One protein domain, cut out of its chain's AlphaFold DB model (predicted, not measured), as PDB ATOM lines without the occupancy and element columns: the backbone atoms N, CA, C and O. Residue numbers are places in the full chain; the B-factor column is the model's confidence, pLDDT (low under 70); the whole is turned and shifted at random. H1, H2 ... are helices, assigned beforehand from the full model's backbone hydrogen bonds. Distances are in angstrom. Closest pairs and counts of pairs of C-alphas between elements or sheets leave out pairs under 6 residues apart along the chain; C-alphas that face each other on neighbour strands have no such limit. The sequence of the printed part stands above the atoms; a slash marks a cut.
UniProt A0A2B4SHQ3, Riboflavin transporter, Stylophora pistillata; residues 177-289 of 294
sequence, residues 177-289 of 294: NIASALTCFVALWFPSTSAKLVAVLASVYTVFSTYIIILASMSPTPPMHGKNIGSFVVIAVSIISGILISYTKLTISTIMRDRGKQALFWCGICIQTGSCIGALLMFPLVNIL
ATOM      1  N   ASN A 177     -37.304 -32.801  11.576       47.53
ATOM      2  CA  ASN A 177     -37.661 -33.987  12.360       47.53
ATOM      3  C   ASN A 177     -38.649 -34.934  11.659       47.53
ATOM      4  O   ASN A 177     -38.469 -36.129  11.804       47.53
ATOM      5  N   ILE A 178     -39.603 -34.505  10.821       49.72
ATOM      6  CA  ILE A 178     -40.437 -35.486  10.086       49.72
ATOM      7  C   ILE A 178     -39.656 -36.104   8.922       49.72
ATOM      8  O   ILE A 178     -39.590 -37.324   8.815       49.72
ATOM      9  N   ALA A 179     -39.026 -35.300   8.060       49.38
ATOM     10  CA  ALA A 179     -38.300 -35.823   6.901       49.38
ATOM     11  C   ALA A 179     -37.060 -36.633   7.312       49.38
ATOM     12  O   ALA A 179     -36.820 -37.703   6.765       49.38
ATOM     13  N   SER A 180     -36.307 -36.164   8.300       52.03
ATOM     14  CA  SER A 180     -35.133 -36.815   8.876       52.03
ATOM     15  C   SER A 180     -35.494 -37.947   9.835       52.03
ATOM     16  O   SER A 180     -34.787 -38.947   9.802       52.03
ATOM     17  N   ALA A 181     -36.593 -37.902  10.608       47.94
ATOM     18  CA  ALA A 181     -37.042 -39.095  11.345       47.94
ATOM     19  C   ALA A 181     -37.613 -40.159  10.404       47.94
ATOM     20  O   ALA A 181     -37.283 -41.326  10.582       47.94
ATOM     21  N   LEU A 182     -38.371 -39.793   9.362       50.44
ATOM     22  CA  LEU A 182     -38.779 -40.725   8.301       50.44
ATOM     23  C   LEU A 182     -37.560 -41.271   7.553       50.44
ATOM     24  O   LEU A 182     -37.506 -42.461   7.270       50.44
ATOM     25  N   THR A 183     -36.551 -40.442   7.275       52.69
ATOM     26  CA  THR A 183     -35.300 -40.878   6.636       52.69
ATOM     27  C   THR A 183     -34.518 -41.831   7.540       52.69
ATOM     28  O   THR A 183     -34.066 -42.866   7.063       52.69
ATOM     29  N   CYS A 184     -34.388 -41.536   8.836       46.53
ATOM     30  CA  CYS A 184     -33.778 -42.433   9.819       46.53
ATOM     31  C   CYS A 184     -34.574 -43.740   9.959       46.53
ATOM     32  O   CYS A 184     -33.979 -44.811  10.014       46.53
ATOM     33  N   PHE A 185     -35.908 -43.669   9.950       49.94
ATOM     34  CA  PHE A 185     -36.798 -44.827   9.985       49.94
ATOM     35  C   PHE A 185     -36.654 -45.695   8.728       49.94
ATOM     36  O   PHE A 185     -36.492 -46.905   8.827       49.94
ATOM     37  N   VAL A 186     -36.615 -45.099   7.535       52.75
ATOM     38  CA  VAL A 186     -36.373 -45.818   6.272       52.75
ATOM     39  C   VAL A 186     -34.946 -46.374   6.213       52.75
ATOM     40  O   VAL A 186     -34.750 -47.495   5.751       52.75
ATOM     41  N   ALA A 187     -33.948 -45.646   6.719       53.53
ATOM     42  CA  ALA A 187     -32.562 -46.107   6.788       53.53
ATOM     43  C   ALA A 187     -32.362 -47.285   7.759       53.53
ATOM     44  O   ALA A 187     -31.472 -48.099   7.527       53.53
ATOM     45  N   LEU A 188     -33.200 -47.412   8.798       48.38
ATOM     46  CA  LEU A 188     -33.225 -48.577   9.693       48.38
ATOM     47  C   LEU A 188     -33.690 -49.853   8.970       48.38
ATOM     48  O   LEU A 188     -33.142 -50.923   9.219       48.38
ATOM     49  N   TRP A 189     -34.666 -49.743   8.063       42.56
ATOM     50  CA  TRP A 189     -35.182 -50.881   7.288       42.56
ATOM     51  C   TRP A 189     -34.368 -51.169   6.020       42.56
ATOM     52  O   TRP A 189     -34.300 -52.313   5.573       42.56
ATOM     53  N   PHE A 190     -33.719 -50.147   5.458       54.28
ATOM     54  CA  PHE A 190     -32.904 -50.245   4.248       54.28
ATOM     55  C   PHE A 190     -31.527 -49.594   4.444       54.28
ATOM     56  O   PHE A 190     -31.257 -48.531   3.867       54.28
ATOM     57  N   PRO A 191     -30.626 -50.213   5.229       55.06
ATOM     58  CA  PRO A 191     -29.233 -49.800   5.281       55.06
ATOM     59  C   PRO A 191     -28.583 -50.110   3.930       55.06
ATOM     60  O   PRO A 191     -28.249 -51.251   3.614       55.06
ATOM     61  N   SER A 192     -28.436 -49.090   3.090       57.78
ATOM     62  CA  SER A 192     -27.751 -49.218   1.809       57.78
ATOM     63  C   SER A 192     -26.315 -48.714   1.941       57.78
ATOM     64  O   SER A 192     -26.073 -47.594   2.365       57.78
ATOM     65  N   THR A 193     -25.336 -49.538   1.574       63.81
ATOM     66  CA  THR A 193     -23.904 -49.159   1.509       63.81
ATOM     67  C   THR A 193     -23.387 -49.137   0.069       63.81
ATOM     68  O   THR A 193     -22.203 -48.927  -0.198       63.81
ATOM     69  N   SER A 194     -24.284 -49.340  -0.898       77.50
ATOM     70  CA  SER A 194     -23.936 -49.417  -2.309       77.50
ATOM     71  C   SER A 194     -23.807 -48.026  -2.923       77.50
ATOM     72  O   SER A 194     -24.799 -47.325  -3.128       77.50
ATOM     73  N   ALA A 195     -22.587 -47.668  -3.326       75.62
ATOM     74  CA  ALA A 195     -22.313 -46.442  -4.076       75.62
ATOM     75  C   ALA A 195     -23.132 -46.339  -5.381       75.62
ATOM     76  O   ALA A 195     -23.458 -45.240  -5.823       75.62
ATOM     77  N   LYS A 196     -23.518 -47.478  -5.979       80.81
ATOM     78  CA  LYS A 196     -24.376 -47.509  -7.175       80.81
ATOM     79  C   LYS A 196     -25.793 -47.022  -6.867       80.81
ATOM     80  O   LYS A 196     -26.360 -46.273  -7.651       80.81
ATOM     81  N   LEU A 197     -26.344 -47.412  -5.718       77.00
ATOM     82  CA  LEU A 197     -27.673 -46.984  -5.281       77.00
ATOM     83  C   LEU A 197     -27.679 -45.491  -4.938       77.00
ATOM     84  O   LEU A 197     -28.596 -44.783  -5.337       77.00
ATOM     85  N   VAL A 198     -26.614 -44.992  -4.304       81.00
ATOM     86  CA  VAL A 198     -26.414 -43.551  -4.070       81.00
ATOM     87  C   VAL A 198     -26.394 -42.774  -5.385       81.00
ATOM     88  O   VAL A 198     -27.055 -41.746  -5.489       81.00
ATOM     89  N   ALA A 199     -25.686 -43.270  -6.403       82.38
ATOM     90  CA  ALA A 199     -25.641 -42.624  -7.712       82.38
ATOM     91  C   ALA A 199     -27.021 -42.587  -8.397       82.38
ATOM     92  O   ALA A 199     -27.377 -41.574  -8.994       82.38
ATOM     93  N   VAL A 200     -27.813 -43.659  -8.274       86.50
ATOM     94  CA  VAL A 200     -29.188 -43.714  -8.798       86.50
ATOM     95  C   VAL A 200     -30.115 -42.763  -8.038       86.50
ATOM     96  O   VAL A 200     -30.873 -42.023  -8.652       86.50
ATOM     97  N   LEU A 201     -30.055 -42.720  -6.707       81.94
ATOM     98  CA  LEU A 201     -30.878 -41.788  -5.930       81.94
ATOM     99  C   LEU A 201     -30.495 -40.330  -6.194       81.94
ATOM    100  O   LEU A 201     -31.375 -39.483  -6.337       81.94
ATOM    101  N   ALA A 202     -29.199 -40.044  -6.329       82.25
ATOM    102  CA  ALA A 202     -28.714 -38.720  -6.690       82.25
ATOM    103  C   ALA A 202     -29.199 -38.295  -8.085       82.25
ATOM    104  O   ALA A 202     -29.596 -37.145  -8.251       82.25
ATOM    105  N   SER A 203     -29.225 -39.204  -9.068       85.88
ATOM    106  CA  SER A 203     -29.736 -38.890 -10.409       85.88
ATOM    107  C   SER A 203     -31.252 -38.687 -10.425       85.88
ATOM    108  O   SER A 203     -31.749 -37.784 -11.092       85.88
ATOM    109  N   VAL A 204     -32.006 -39.461  -9.643       86.50
ATOM    110  CA  VAL A 204     -33.449 -39.241  -9.484       86.50
ATOM    111  C   VAL A 204     -33.714 -37.890  -8.808       86.50
ATOM    112  O   VAL A 204     -34.571 -37.129  -9.256       86.50
ATOM    113  N   TYR A 205     -32.937 -37.538  -7.780       83.94
ATOM    114  CA  TYR A 205     -33.030 -36.240  -7.107       83.94
ATOM    115  C   TYR A 205     -32.758 -35.076  -8.069       83.94
ATOM    116  O   TYR A 205     -33.508 -34.099  -8.061       83.94
ATOM    117  N   THR A 206     -31.732 -35.164  -8.924       83.19
ATOM    118  CA  THR A 206     -31.431 -34.089  -9.884       83.19
ATOM    119  C   THR A 206     -32.542 -33.909 -10.917       83.19
ATOM    120  O   THR A 206     -32.826 -32.774 -11.296       83.19
ATOM    121  N   VAL A 207     -33.243 -34.976 -11.318       87.56
ATOM    122  CA  VAL A 207     -34.433 -34.875 -12.185       87.56
ATOM    123  C   VAL A 207     -35.561 -34.099 -11.495       87.56
ATOM    124  O   VAL A 207     -36.113 -33.166 -12.076       87.56
ATOM    125  N   PHE A 208     -35.875 -34.410 -10.235       82.31
ATOM    126  CA  PHE A 208     -36.895 -33.658  -9.494       82.31
ATOM    127  C   PHE A 208     -36.477 -32.204  -9.233       82.31
ATOM    128  O   PHE A 208     -37.285 -31.290  -9.381       82.31
ATOM    129  N   SER A 209     -35.207 -31.973  -8.898       78.62
ATOM    130  CA  SER A 209     -34.667 -30.635  -8.643       78.62
ATOM    131  C   SER A 209     -34.690 -29.756  -9.899       78.62
ATOM    132  O   SER A 209     -35.149 -28.616  -9.849       78.62
ATOM    133  N   THR A 210     -34.282 -30.296 -11.052       82.75
ATOM    134  CA  THR A 210     -34.354 -29.578 -12.335       82.75
ATOM    135  C   THR A 210     -35.793 -29.254 -12.721       82.75
ATOM    136  O   THR A 210     -36.056 -28.137 -13.157       82.75
ATOM    137  N   TYR A 211     -36.744 -30.160 -12.477       82.44
ATOM    138  CA  TYR A 211     -38.167 -29.877 -12.666       82.44
ATOM    139  C   TYR A 211     -38.659 -28.711 -11.790       82.44
ATOM    140  O   TYR A 211     -39.324 -27.810 -12.299       82.44
ATOM    141  N   ILE A 212     -38.284 -28.665 -10.504       78.88
ATOM    142  CA  ILE A 212     -38.625 -27.546  -9.603       78.88
ATOM    143  C   ILE A 212     -38.021 -26.228 -10.109       78.88
ATOM    144  O   ILE A 212     -38.701 -25.202 -10.108       78.88
ATOM    145  N   ILE A 213     -36.771 -26.245 -10.581       79.75
ATOM    146  CA  ILE A 213     -36.095 -25.054 -11.122       79.75
ATOM    147  C   ILE A 213     -36.780 -24.569 -12.408       79.75
ATOM    148  O   ILE A 213     -36.990 -23.368 -12.563       79.75
ATOM    149  N   ILE A 214     -37.188 -25.482 -13.296       80.44
ATOM    150  CA  ILE A 214     -37.943 -25.155 -14.517       80.44
ATOM    151  C   ILE A 214     -39.308 -24.550 -14.161       80.44
ATOM    152  O   ILE A 214     -39.711 -23.535 -14.729       80.44
ATOM    153  N   LEU A 215     -40.021 -25.126 -13.190       74.62
ATOM    154  CA  LEU A 215     -41.274 -24.546 -12.704       74.62
ATOM    155  C   LEU A 215     -41.059 -23.152 -12.110       74.62
ATOM    156  O   LEU A 215     -41.855 -22.247 -12.363       74.62
ATOM    157  N   ALA A 216     -39.974 -22.965 -11.356       69.38
ATOM    158  CA  ALA A 216     -39.611 -21.672 -10.799       69.38
ATOM    159  C   ALA A 216     -39.313 -20.648 -11.906       69.38
ATOM    160  O   ALA A 216     -39.776 -19.511 -11.801       69.38
ATOM    161  N   SER A 217     -38.615 -21.038 -12.981       71.25
ATOM    162  CA  SER A 217     -38.297 -20.148 -14.108       71.25
ATOM    163  C   SER A 217     -39.509 -19.807 -14.980       71.25
ATOM    164  O   SER A 217     -39.509 -18.780 -15.645       71.25
ATOM    165  N   MET A 218     -40.554 -20.640 -14.979       71.12
ATOM    166  CA  MET A 218     -41.814 -20.394 -15.704       71.12
ATOM    167  C   MET A 218     -42.852 -19.592 -14.894       71.12
ATOM    168  O   MET A 218     -43.981 -19.386 -15.350       71.12
ATOM    169  N   SER A 219     -42.498 -19.129 -13.692       60.25
ATOM    170  CA  SER A 219     -43.286 -18.145 -12.937       60.25
ATOM    171  C   SER A 219     -43.514 -16.891 -13.804       60.25
ATOM    172  O   SER A 219     -42.544 -16.417 -14.389       60.25
ATOM    173  N   PRO A 220     -44.744 -16.330 -13.914       57.62
ATOM    174  CA  PRO A 220     -45.904 -16.492 -13.020       57.62
ATOM    175  C   PRO A 220     -46.985 -17.505 -13.447       57.62
ATOM    176  O   PRO A 220     -47.892 -17.770 -12.659       57.62
ATOM    177  N   THR A 221     -46.915 -18.097 -14.644       58.50
ATOM    178  CA  THR A 221     -47.910 -19.074 -15.138       58.50
ATOM    179  C   THR A 221     -47.263 -20.434 -15.419       58.50
ATOM    180  O   THR A 221     -47.074 -20.794 -16.585       58.50
ATOM    181  N   PRO A 222     -46.915 -21.214 -14.379       65.69
ATOM    182  CA  PRO A 222     -46.415 -22.570 -14.566       65.69
ATOM    183  C   PRO A 222     -47.458 -23.455 -15.276       65.69
ATOM    184  O   PRO A 222     -48.664 -23.189 -15.206       65.69
ATOM    185  N   PRO A 223     -47.033 -24.542 -15.941       57.38
ATOM    186  CA  PRO A 223     -47.965 -25.514 -16.504       57.38
ATOM    187  C   PRO A 223     -48.910 -26.034 -15.405       57.38
ATOM    188  O   PRO A 223     -48.465 -26.461 -14.345       57.38
ATOM    189  N   MET A 224     -50.224 -25.977 -15.655       57.66
ATOM    190  CA  MET A 224     -51.314 -26.246 -14.691       57.66
ATOM    191  C   MET A 224     -51.600 -25.166 -13.629       57.66
ATOM    192  O   MET A 224     -52.244 -25.452 -12.617       57.66
ATOM    193  N   HIS A 225     -51.215 -23.913 -13.875       50.75
ATOM    194  CA  HIS A 225     -51.662 -22.773 -13.072       50.75
ATOM    195  C   HIS A 225     -53.205 -22.722 -12.956       50.75
ATOM    196  O   HIS A 225     -53.913 -22.789 -13.962       50.75
ATOM    197  N   GLY A 226     -53.730 -22.633 -11.726       58.38
ATOM    198  CA  GLY A 226     -55.170 -22.521 -11.438       58.38
ATOM    199  C   GLY A 226     -55.937 -23.837 -11.231       58.38
ATOM    200  O   GLY A 226     -57.135 -23.793 -10.963       58.38
ATOM    201  N   LYS A 227     -55.286 -25.006 -11.317       70.56
ATOM    202  CA  LYS A 227     -55.891 -26.305 -10.960       70.56
ATOM    203  C   LYS A 227     -55.337 -26.798  -9.622       70.56
ATOM    204  O   LYS A 227     -54.123 -26.833  -9.450       70.56
ATOM    205  N   ASN A 228     -56.202 -27.292  -8.728       69.12
ATOM    206  CA  ASN A 228     -55.809 -27.860  -7.422       69.12
ATOM    207  C   ASN A 228     -54.748 -28.976  -7.541       69.12
ATOM    208  O   ASN A 228     -53.911 -29.146  -6.660       69.12
ATOM    209  N   ILE A 229     -54.747 -29.693  -8.671       74.25
ATOM    210  CA  ILE A 229     -53.775 -30.744  -9.002       74.25
ATOM    211  C   ILE A 229     -52.352 -30.179  -9.132       74.25
ATOM    212  O   ILE A 229     -51.406 -30.821  -8.691       74.25
ATOM    213  N   GLY A 230     -52.181 -28.977  -9.695       68.81
ATOM    214  CA  GLY A 230     -50.863 -28.365  -9.882       68.81
ATOM    215  C   GLY A 230     -50.171 -28.074  -8.551       68.81
ATOM    216  O   GLY A 230     -49.033 -28.483  -8.347       68.81
ATOM    217  N   SER A 231     -50.887 -27.452  -7.609       62.38
ATOM    218  CA  SER A 231     -50.362 -27.174  -6.266       62.38
ATOM    219  C   SER A 231     -50.004 -28.457  -5.514       62.38
ATOM    220  O   SER A 231     -48.934 -28.533  -4.915       62.38
ATOM    221  N   PHE A 232     -50.853 -29.487  -5.595       71.12
ATOM    222  CA  PHE A 232     -50.576 -30.784  -4.974       71.12
ATOM    223  C   PHE A 232     -49.309 -31.436  -5.542       71.12
ATOM    224  O   PHE A 232     -48.465 -31.896  -4.779       71.12
ATOM    225  N   VAL A 233     -49.141 -31.435  -6.869       76.12
ATOM    226  CA  VAL A 233     -47.960 -32.015  -7.530       76.12
ATOM    227  C   VAL A 233     -46.682 -31.284  -7.122       76.12
ATOM    228  O   VAL A 233     -45.686 -31.937  -6.824       76.12
ATOM    229  N   VAL A 234     -46.702 -29.951  -7.046       71.44
ATOM    230  CA  VAL A 234     -45.533 -29.164  -6.621       71.44
ATOM    231  C   VAL A 234     -45.144 -29.481  -5.178       71.44
ATOM    232  O   VAL A 234     -43.966 -29.709  -4.898       71.44
ATOM    233  N   ILE A 235     -46.122 -29.547  -4.272       68.88
ATOM    234  CA  ILE A 235     -45.888 -29.894  -2.866       68.88
ATOM    235  C   ILE A 235     -45.348 -31.327  -2.755       68.88
ATOM    236  O   ILE A 235     -44.320 -31.544  -2.117       68.88
ATOM    237  N   ALA A 236     -45.978 -32.295  -3.428       73.88
ATOM    238  CA  ALA A 236     -45.555 -33.692  -3.412       73.88
ATOM    239  C   ALA A 236     -44.126 -33.873  -3.952       73.88
ATOM    240  O   ALA A 236     -43.306 -34.529  -3.311       73.88
ATOM    241  N   VAL A 237     -43.795 -33.246  -5.086       78.88
ATOM    242  CA  VAL A 237     -42.443 -33.283  -5.667       78.88
ATOM    243  C   VAL A 237     -41.420 -32.643  -4.727       78.88
ATOM    244  O   VAL A 237     -40.325 -33.180  -4.563       78.88
ATOM    245  N   SER A 238     -41.779 -31.546  -4.060       68.56
ATOM    246  CA  SER A 238     -40.895 -30.870  -3.104       68.56
ATOM    247  C   SER A 238     -40.597 -31.758  -1.893       68.56
ATOM    248  O   SER A 238     -39.431 -31.940  -1.544       68.56
ATOM    249  N   ILE A 239     -41.623 -32.395  -1.318       72.81
ATOM    250  CA  ILE A 239     -41.482 -33.336  -0.195       72.81
ATOM    251  C   ILE A 239     -40.625 -34.542  -0.600       72.81
ATOM    252  O   ILE A 239     -39.664 -34.873   0.094       72.81
ATOM    253  N   ILE A 240     -40.921 -35.170  -1.745       77.44
ATOM    254  CA  ILE A 240     -40.160 -36.324  -2.252       77.44
ATOM    255  C   ILE A 240     -38.696 -35.942  -2.483       77.44
ATOM    256  O   ILE A 240     -37.802 -36.683  -2.075       77.44
ATOM    257  N   SER A 241     -38.435 -34.776  -3.082       76.50
ATOM    258  CA  SER A 241     -37.068 -34.293  -3.307       76.50
ATOM    259  C   SER A 241     -36.306 -34.076  -1.994       76.50
ATOM    260  O   SER A 241     -35.131 -34.437  -1.909       76.50
ATOM    261  N   GLY A 242     -36.990 -33.574  -0.956       69.56
ATOM    262  CA  GLY A 242     -36.454 -33.387   0.391       69.56
ATOM    263  C   GLY A 242     -36.095 -34.707   1.079       69.56
ATOM    264  O   GLY A 242     -35.029 -34.823   1.680       69.56
ATOM    265  N   ILE A 243     -36.930 -35.736   0.932       73.06
ATOM    266  CA  ILE A 243     -36.631 -37.078   1.456       73.06
ATOM    267  C   ILE A 243     -35.428 -37.681   0.715       73.06
ATOM    268  O   ILE A 243     -34.508 -38.206   1.343       73.06
ATOM    269  N   LEU A 244     -35.395 -37.566  -0.617       77.38
ATOM    270  CA  LEU A 244     -34.336 -38.151  -1.441       77.38
ATOM    271  C   LEU A 244     -32.959 -37.548  -1.139       77.38
ATOM    272  O   LEU A 244     -31.977 -38.285  -1.020       77.38
ATOM    273  N   ILE A 245     -32.873 -36.221  -0.990       78.75
ATOM    274  CA  ILE A 245     -31.606 -35.552  -0.672       78.75
ATOM    275  C   ILE A 245     -31.128 -35.889   0.742       78.75
ATOM    276  O   ILE A 245     -29.939 -36.158   0.931       78.75
ATOM    277  N   SER A 246     -32.033 -35.928   1.722       72.81
ATOM    278  CA  SER A 246     -31.701 -36.271   3.108       72.81
ATOM    279  C   SER A 246     -31.203 -37.709   3.221       72.81
ATOM    280  O   SER A 246     -30.149 -37.942   3.816       72.81
ATOM    281  N   TYR A 247     -31.873 -38.661   2.565       73.81
ATOM    282  CA  TYR A 247     -31.427 -40.055   2.520       73.81
ATOM    283  C   TYR A 247     -30.075 -40.197   1.808       73.81
ATOM    284  O   TYR A 247     -29.166 -40.834   2.330       73.81
ATOM    285  N   THR A 248     -29.886 -39.530   0.665       79.19
ATOM    286  CA  THR A 248     -28.616 -39.572  -0.081       79.19
ATOM    287  C   THR A 248     -27.454 -39.020   0.753       79.19
ATOM    288  O   THR A 248     -26.394 -39.643   0.820       79.19
ATOM    289  N   LYS A 249     -27.646 -37.886   1.446       71.19
ATOM    290  CA  LYS A 249     -26.643 -37.310   2.362       71.19
ATOM    291  C   LYS A 249     -26.322 -38.250   3.520       71.19
ATOM    292  O   LYS A 249     -25.147 -38.407   3.860       71.19
ATOM    293  N   LEU A 250     -27.341 -38.881   4.103       68.81
ATOM    294  CA  LEU A 250     -27.171 -39.847   5.184       68.81
ATOM    295  C   LEU A 250     -26.352 -41.053   4.712       68.81
ATOM    296  O   LEU A 250     -25.349 -41.380   5.339       68.81
ATOM    297  N   THR A 251     -26.694 -41.652   3.571       72.56
ATOM    298  CA  THR A 251     -25.970 -42.801   3.015       72.56
ATOM    299  C   THR A 251     -24.526 -42.465   2.648       72.56
ATOM    300  O   THR A 251     -23.621 -43.236   2.963       72.56
ATOM    301  N   ILE A 252     -24.273 -41.303   2.032       76.00
ATOM    302  CA  ILE A 252     -22.905 -40.839   1.749       76.00
ATOM    303  C   ILE A 252     -22.121 -40.690   3.056       76.00
ATOM    304  O   ILE A 252     -20.989 -41.161   3.147       76.00
ATOM    305  N   SER A 253     -22.729 -40.087   4.079       67.69
ATOM    306  CA  SER A 253     -22.094 -39.902   5.386       67.69
ATOM    307  C   SER A 253     -21.780 -41.240   6.059       67.69
ATOM    308  O   SER A 253     -20.698 -41.391   6.622       67.69
ATOM    309  N   THR A 254     -22.667 -42.233   5.947       65.25
ATOM    310  CA  THR A 254     -22.448 -43.599   6.449       65.25
ATOM    311  C   THR A 254     -21.299 -44.296   5.713       65.25
ATOM    312  O   THR A 254     -20.375 -44.780   6.357       65.25
ATOM    313  N   ILE A 255     -21.274 -44.260   4.374       73.94
ATOM    314  CA  ILE A 255     -20.187 -44.856   3.572       73.94
ATOM    315  C   ILE A 255     -18.839 -44.178   3.870       73.94
ATOM    316  O   ILE A 255     -17.803 -44.840   3.924       73.94
ATOM    317  N   MET A 256     -18.827 -42.855   4.053       70.00
ATOM    318  CA  MET A 256     -17.604 -42.111   4.373       70.00
ATOM    319  C   MET A 256     -17.141 -42.348   5.810       70.00
ATOM    320  O   MET A 256     -15.936 -42.390   6.055       70.00
ATOM    321  N   ARG A 257     -18.069 -42.564   6.749       68.12
ATOM    322  CA  ARG A 257     -17.754 -42.943   8.130       68.12
ATOM    323  C   ARG A 257     -17.018 -44.284   8.190       68.12
ATOM    324  O   ARG A 257     -16.031 -44.371   8.918       68.12
ATOM    325  N   ASP A 258     -17.417 -45.261   7.377       68.69
ATOM    326  CA  ASP A 258     -16.745 -46.568   7.285       68.69
ATOM    327  C   ASP A 258     -15.319 -46.472   6.713       68.69
ATOM    328  O   ASP A 258     -14.471 -47.318   6.988       68.69
ATOM    329  N   ARG A 259     -15.016 -45.413   5.948       75.56
ATOM    330  CA  ARG A 259     -13.677 -45.136   5.393       75.56
ATOM    331  C   ARG A 259     -12.773 -44.312   6.318       75.56
ATOM    332  O   ARG A 259     -11.615 -44.075   5.979       75.56
ATOM    333  N   GLY A 260     -13.276 -43.890   7.479       75.44
ATOM    334  CA  GLY A 260     -12.508 -43.198   8.516       75.44
ATOM    335  C   GLY A 260     -12.749 -41.686   8.607       75.44
ATOM    336  O   GLY A 260     -13.354 -41.048   7.747       75.44
ATOM    337  N   LYS A 261     -12.244 -41.085   9.694       65.94
ATOM    338  CA  LYS A 261     -12.518 -39.683  10.076       65.94
ATOM    339  C   LYS A 261     -12.104 -38.656   9.015       65.94
ATOM    340  O   LYS A 261     -12.785 -37.649   8.841       65.94
ATOM    341  N   GLN A 262     -11.017 -38.912   8.290       71.12
ATOM    342  CA  GLN A 262     -10.509 -37.994   7.269       71.12
ATOM    343  C   GLN A 262     -11.426 -37.945   6.037       71.12
ATOM    344  O   GLN A 262     -11.659 -36.869   5.495       71.12
ATOM    345  N   ALA A 263     -12.021 -39.075   5.641       70.88
ATOM    346  CA  ALA A 263     -12.992 -39.129   4.547       70.88
ATOM    347  C   ALA A 263     -14.285 -38.367   4.891       70.88
ATOM    348  O   ALA A 263     -14.827 -37.653   4.048       70.88
ATOM    349  N   LEU A 264     -14.741 -38.454   6.146       67.25
ATOM    350  CA  LEU A 264     -15.903 -37.705   6.629       67.25
ATOM    351  C   LEU A 264     -15.662 -36.185   6.618       67.25
ATOM    352  O   LEU A 264     -16.540 -35.427   6.210       67.25
ATOM    353  N   PHE A 265     -14.461 -35.742   7.003       70.88
ATOM    354  CA  PHE A 265     -14.076 -34.329   6.954       70.88
ATOM    355  C   PHE A 265     -14.087 -33.774   5.520       70.88
ATOM    356  O   PHE A 265     -14.724 -32.755   5.254       70.88
ATOM    357  N   TRP A 266     -13.462 -34.484   4.574       74.56
ATOM    358  CA  TRP A 266     -13.477 -34.096   3.158       74.56
ATOM    359  C   TRP A 266     -14.886 -34.111   2.559       74.56
ATOM    360  O   TRP A 266     -15.225 -33.229   1.774       74.56
ATOM    361  N   CYS A 267     -15.738 -35.054   2.968       74.50
ATOM    362  CA  CYS A 267     -17.146 -35.066   2.578       74.50
ATOM    363  C   CYS A 267     -17.879 -33.795   3.042       74.50
ATOM    364  O   CYS A 267     -18.621 -33.200   2.262       74.50
ATOM    365  N   GLY A 268     -17.644 -33.355   4.283       67.75
ATOM    366  CA  GLY A 268     -18.196 -32.104   4.809       67.75
ATOM    367  C   GLY A 268     -17.769 -30.888   3.983       67.75
ATOM    368  O   GLY A 268     -18.622 -30.113   3.547       67.75
ATOM    369  N   ILE A 269     -16.472 -30.782   3.673       73.75
ATOM    370  CA  ILE A 269     -15.931 -29.720   2.809       73.75
ATOM    371  C   ILE A 269     -16.592 -29.744   1.424       73.75
ATOM    372  O   ILE A 269     -17.021 -28.701   0.932       73.75
ATOM    373  N   CYS A 270     -16.724 -30.913   0.793       76.44
ATOM    374  CA  CYS A 270     -17.361 -31.049  -0.521       76.44
ATOM    375  C   CYS A 270     -18.835 -30.604  -0.518       76.44
ATOM    376  O   CYS A 270     -19.288 -29.944  -1.450       76.44
ATOM    377  N   ILE A 271     -19.592 -30.928   0.535       71.44
ATOM    378  CA  ILE A 271     -20.994 -30.502   0.656       71.44
ATOM    379  C   ILE A 271     -21.081 -28.978   0.801       71.44
ATOM    380  O   ILE A 271     -21.892 -28.333   0.139       71.44
ATOM    381  N   GLN A 272     -20.235 -28.394   1.647       72.62
ATOM    382  CA  GLN A 272     -20.273 -26.965   1.947       72.62
ATOM    383  C   GLN A 272     -19.788 -26.111   0.767       72.62
ATOM    384  O   GLN A 272     -20.387 -25.083   0.451       72.62
ATOM    385  N   THR A 273     -18.761 -26.581   0.055       76.62
ATOM    386  CA  THR A 273     -18.304 -25.976  -1.206       76.62
ATOM    387  C   THR A 273     -19.372 -26.064  -2.294       76.62
ATOM    388  O   THR A 273     -19.633 -25.062  -2.955       76.62
ATOM    389  N   GLY A 274     -20.061 -27.203  -2.430       77.56
ATOM    390  CA  GLY A 274     -21.185 -27.355  -3.358       77.56
ATOM    391  C   GLY A 274     -22.316 -26.353  -3.098       77.56
ATOM    392  O   GLY A 274     -22.784 -25.699  -4.029       77.56
ATOM    393  N   SER A 275     -22.709 -26.166  -1.834       71.69
ATOM    394  CA  SER A 275     -23.716 -25.165  -1.451       71.69
ATOM    395  C   SER A 275     -23.267 -23.731  -1.753       71.69
ATOM    396  O   SER A 275     -24.059 -22.937  -2.257       71.69
ATOM    397  N   CYS A 276     -21.996 -23.404  -1.495       74.75
ATOM    398  CA  CYS A 276     -21.421 -22.091  -1.803       74.75
ATOM    399  C   CYS A 276     -21.447 -21.800  -3.313       74.75
ATOM    400  O   CYS A 276     -21.926 -20.749  -3.735       74.75
ATOM    401  N   ILE A 277     -21.021 -22.763  -4.136       81.06
ATOM    402  CA  ILE A 277     -21.073 -22.657  -5.600       81.06
ATOM    403  C   ILE A 277     -22.521 -22.480  -6.071       81.06
ATOM    404  O   ILE A 277     -22.794 -21.614  -6.899       81.06
ATOM    405  N   GLY A 278     -23.461 -23.253  -5.519       78.19
ATOM    406  CA  GLY A 278     -24.885 -23.121  -5.829       78.19
ATOM    407  C   GLY A 278     -25.426 -21.719  -5.538       78.19
ATOM    408  O   GLY A 278     -26.096 -21.134  -6.388       78.19
ATOM    409  N   ALA A 279     -25.084 -21.143  -4.383       72.56
ATOM    410  CA  ALA A 279     -25.477 -19.782  -4.019       72.56
ATOM    411  C   ALA A 279     -24.851 -18.727  -4.950       72.56
ATOM    412  O   ALA A 279     -25.556 -17.840  -5.438       72.56
ATOM    413  N   LEU A 280     -23.555 -18.857  -5.256       79.56
ATOM    414  CA  LEU A 280     -22.832 -17.960  -6.163       79.56
ATOM    415  C   LEU A 280     -23.356 -18.013  -7.601       79.56
ATOM    416  O   LEU A 280     -23.329 -16.996  -8.285       79.56
ATOM    417  N   LEU A 281     -23.842 -19.170  -8.060       82.31
ATOM    418  CA  LEU A 281     -24.471 -19.318  -9.374       82.31
ATOM    419  C   LEU A 281     -25.901 -18.766  -9.388       82.31
ATOM    420  O   LEU A 281     -26.282 -18.078 -10.334       82.31
ATOM    421  N   MET A 282     -26.689 -19.029  -8.344       76.88
ATOM    422  CA  MET A 282     -28.081 -18.578  -8.272       76.88
ATOM    423  C   MET A 282     -28.203 -17.060  -8.122       76.88
ATOM    424  O   MET A 282     -29.103 -16.465  -8.711       76.88
ATOM    425  N   PHE A 283     -27.291 -16.411  -7.396       76.94
ATOM    426  CA  PHE A 283     -27.321 -14.964  -7.172       76.94
ATOM    427  C   PHE A 283     -27.368 -14.122  -8.471       76.94
ATOM    428  O   PHE A 283     -28.298 -13.326  -8.621       76.94
ATOM    429  N   PRO A 284     -26.457 -14.284  -9.455       78.12
ATOM    430  CA  PRO A 284     -26.522 -13.554 -10.721       78.12
ATOM    431  C   PRO A 284     -27.696 -13.999 -11.610       78.12
ATOM    432  O   PRO A 284     -28.270 -13.169 -12.316       78.12
ATOM    433  N   LEU A 285     -28.102 -15.272 -11.547       73.62
ATOM    434  CA  LEU A 285     -29.283 -15.799 -12.249       73.62
ATOM    435  C   LEU A 285     -30.581 -15.098 -11.814       73.62
ATOM    436  O   LEU A 285     -31.426 -14.772 -12.651       73.62
ATOM    437  N   VAL A 286     -30.710 -14.827 -10.515       67.12
ATOM    438  CA  VAL A 286     -31.864 -14.138  -9.929       67.12
ATOM    439  C   VAL A 286     -31.756 -12.619 -10.107       67.12
ATOM    440  O   VAL A 286     -32.680 -12.007 -10.640       67.12
ATOM    441  N   ASN A 287     -30.632 -12.006  -9.724       68.50
ATOM    442  CA  ASN A 287     -30.522 -10.544  -9.620       68.50
ATOM    443  C   ASN A 287     -30.098  -9.837 -10.916       68.50
ATOM    444  O   ASN A 287     -30.516  -8.703 -11.150       68.50
ATOM    445  N   ILE A 288     -29.277 -10.472 -11.758       73.44
ATOM    446  CA  ILE A 288     -28.724  -9.842 -12.971       73.44
ATOM    447  C   ILE A 288     -29.518 -10.277 -14.201       73.44
ATOM    448  O   ILE A 288     -30.000  -9.437 -14.958       73.44
ATOM    449  N   LEU A 289     -29.686 -11.591 -14.382       64.81
ATOM    450  CA  LEU A 289     -30.363 -12.155 -15.552       64.81
ATOM    451  C   LEU A 289     -31.891 -12.034 -15.481       64.81
ATOM    452  O   LEU A 289     -32.545 -12.233 -16.503       64.81
TER     453      LEU A 289
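This is residues 177 to 289 of the 294 residues of the protein "Riboflavin transporter" of Stylophora pistillata (UniProt A0A2B4SHQ3). The long helix H3 is the backbone of a loose, open arrangement: H2 packs along it, the short H1 crosses it away from H2, and H4 meets it near one end and spreads away as a V. Residues 272 to 285 of H4 stick out as a free arm. You are reading 113 residues with four named helices, H1 to H4 in order, and no named strand; the class is all helix. The whole is loose, with a radius of gyration of the C-alphas of 16.7 A and spans of 49 by 35 by 26 A.

Find C-alpha 177 at (-37.661, -33.987, 12.360); from there H1 runs to residue 189, 17.8 A away. H2, residues 195 to 217, covers 32.4 A. Look next at C-alpha 228 at (-55.809, -27.860, -7.422), where H3 begins; it runs 45.7 A to residue 258. H4, residues 261 to 287, runs 39.5 A and ends at C-alpha 287 at (-30.522, -10.544, -9.620).

Start from H3, the hub, which touches the three other helices. With residues 242 to 247 alone it touches H1, the same way at a steep tilt of 57 degrees; the closest C-alphas, of Thr 183 and Tyr 247, are 5.7 A apart. H2 and H3 form a helical hairpin and touch, opposite ways at a shallow tilt of 34 degrees, only just short of steep; their closest C-alphas, of Tyr 205 and Ser 241, are 5.9 A apart. H3 and H4 form another, opposite ways at a shallow tilt of 31 degrees, and touch through residues 253 to 257 and 263 to 267 alone; the closest C-alphas, of Met 256 and Leu 264, are 5.2 A apart. H4 is apart from H1 and H2, and H1 is apart from H2. Every O i to N i+4 pair is within hydrogen-bond range in H1, H2 and H3, and 21 of 23 are in H4.

The C-alphas of Gly 226 and Gly 260 are the two farthest apart, at 51.4 A. The printed part has no cut and no long link. Mean pLDDT of the printed part is 70.2; look for values under 70 at residues 177 to 193 and 219 to 226, among others.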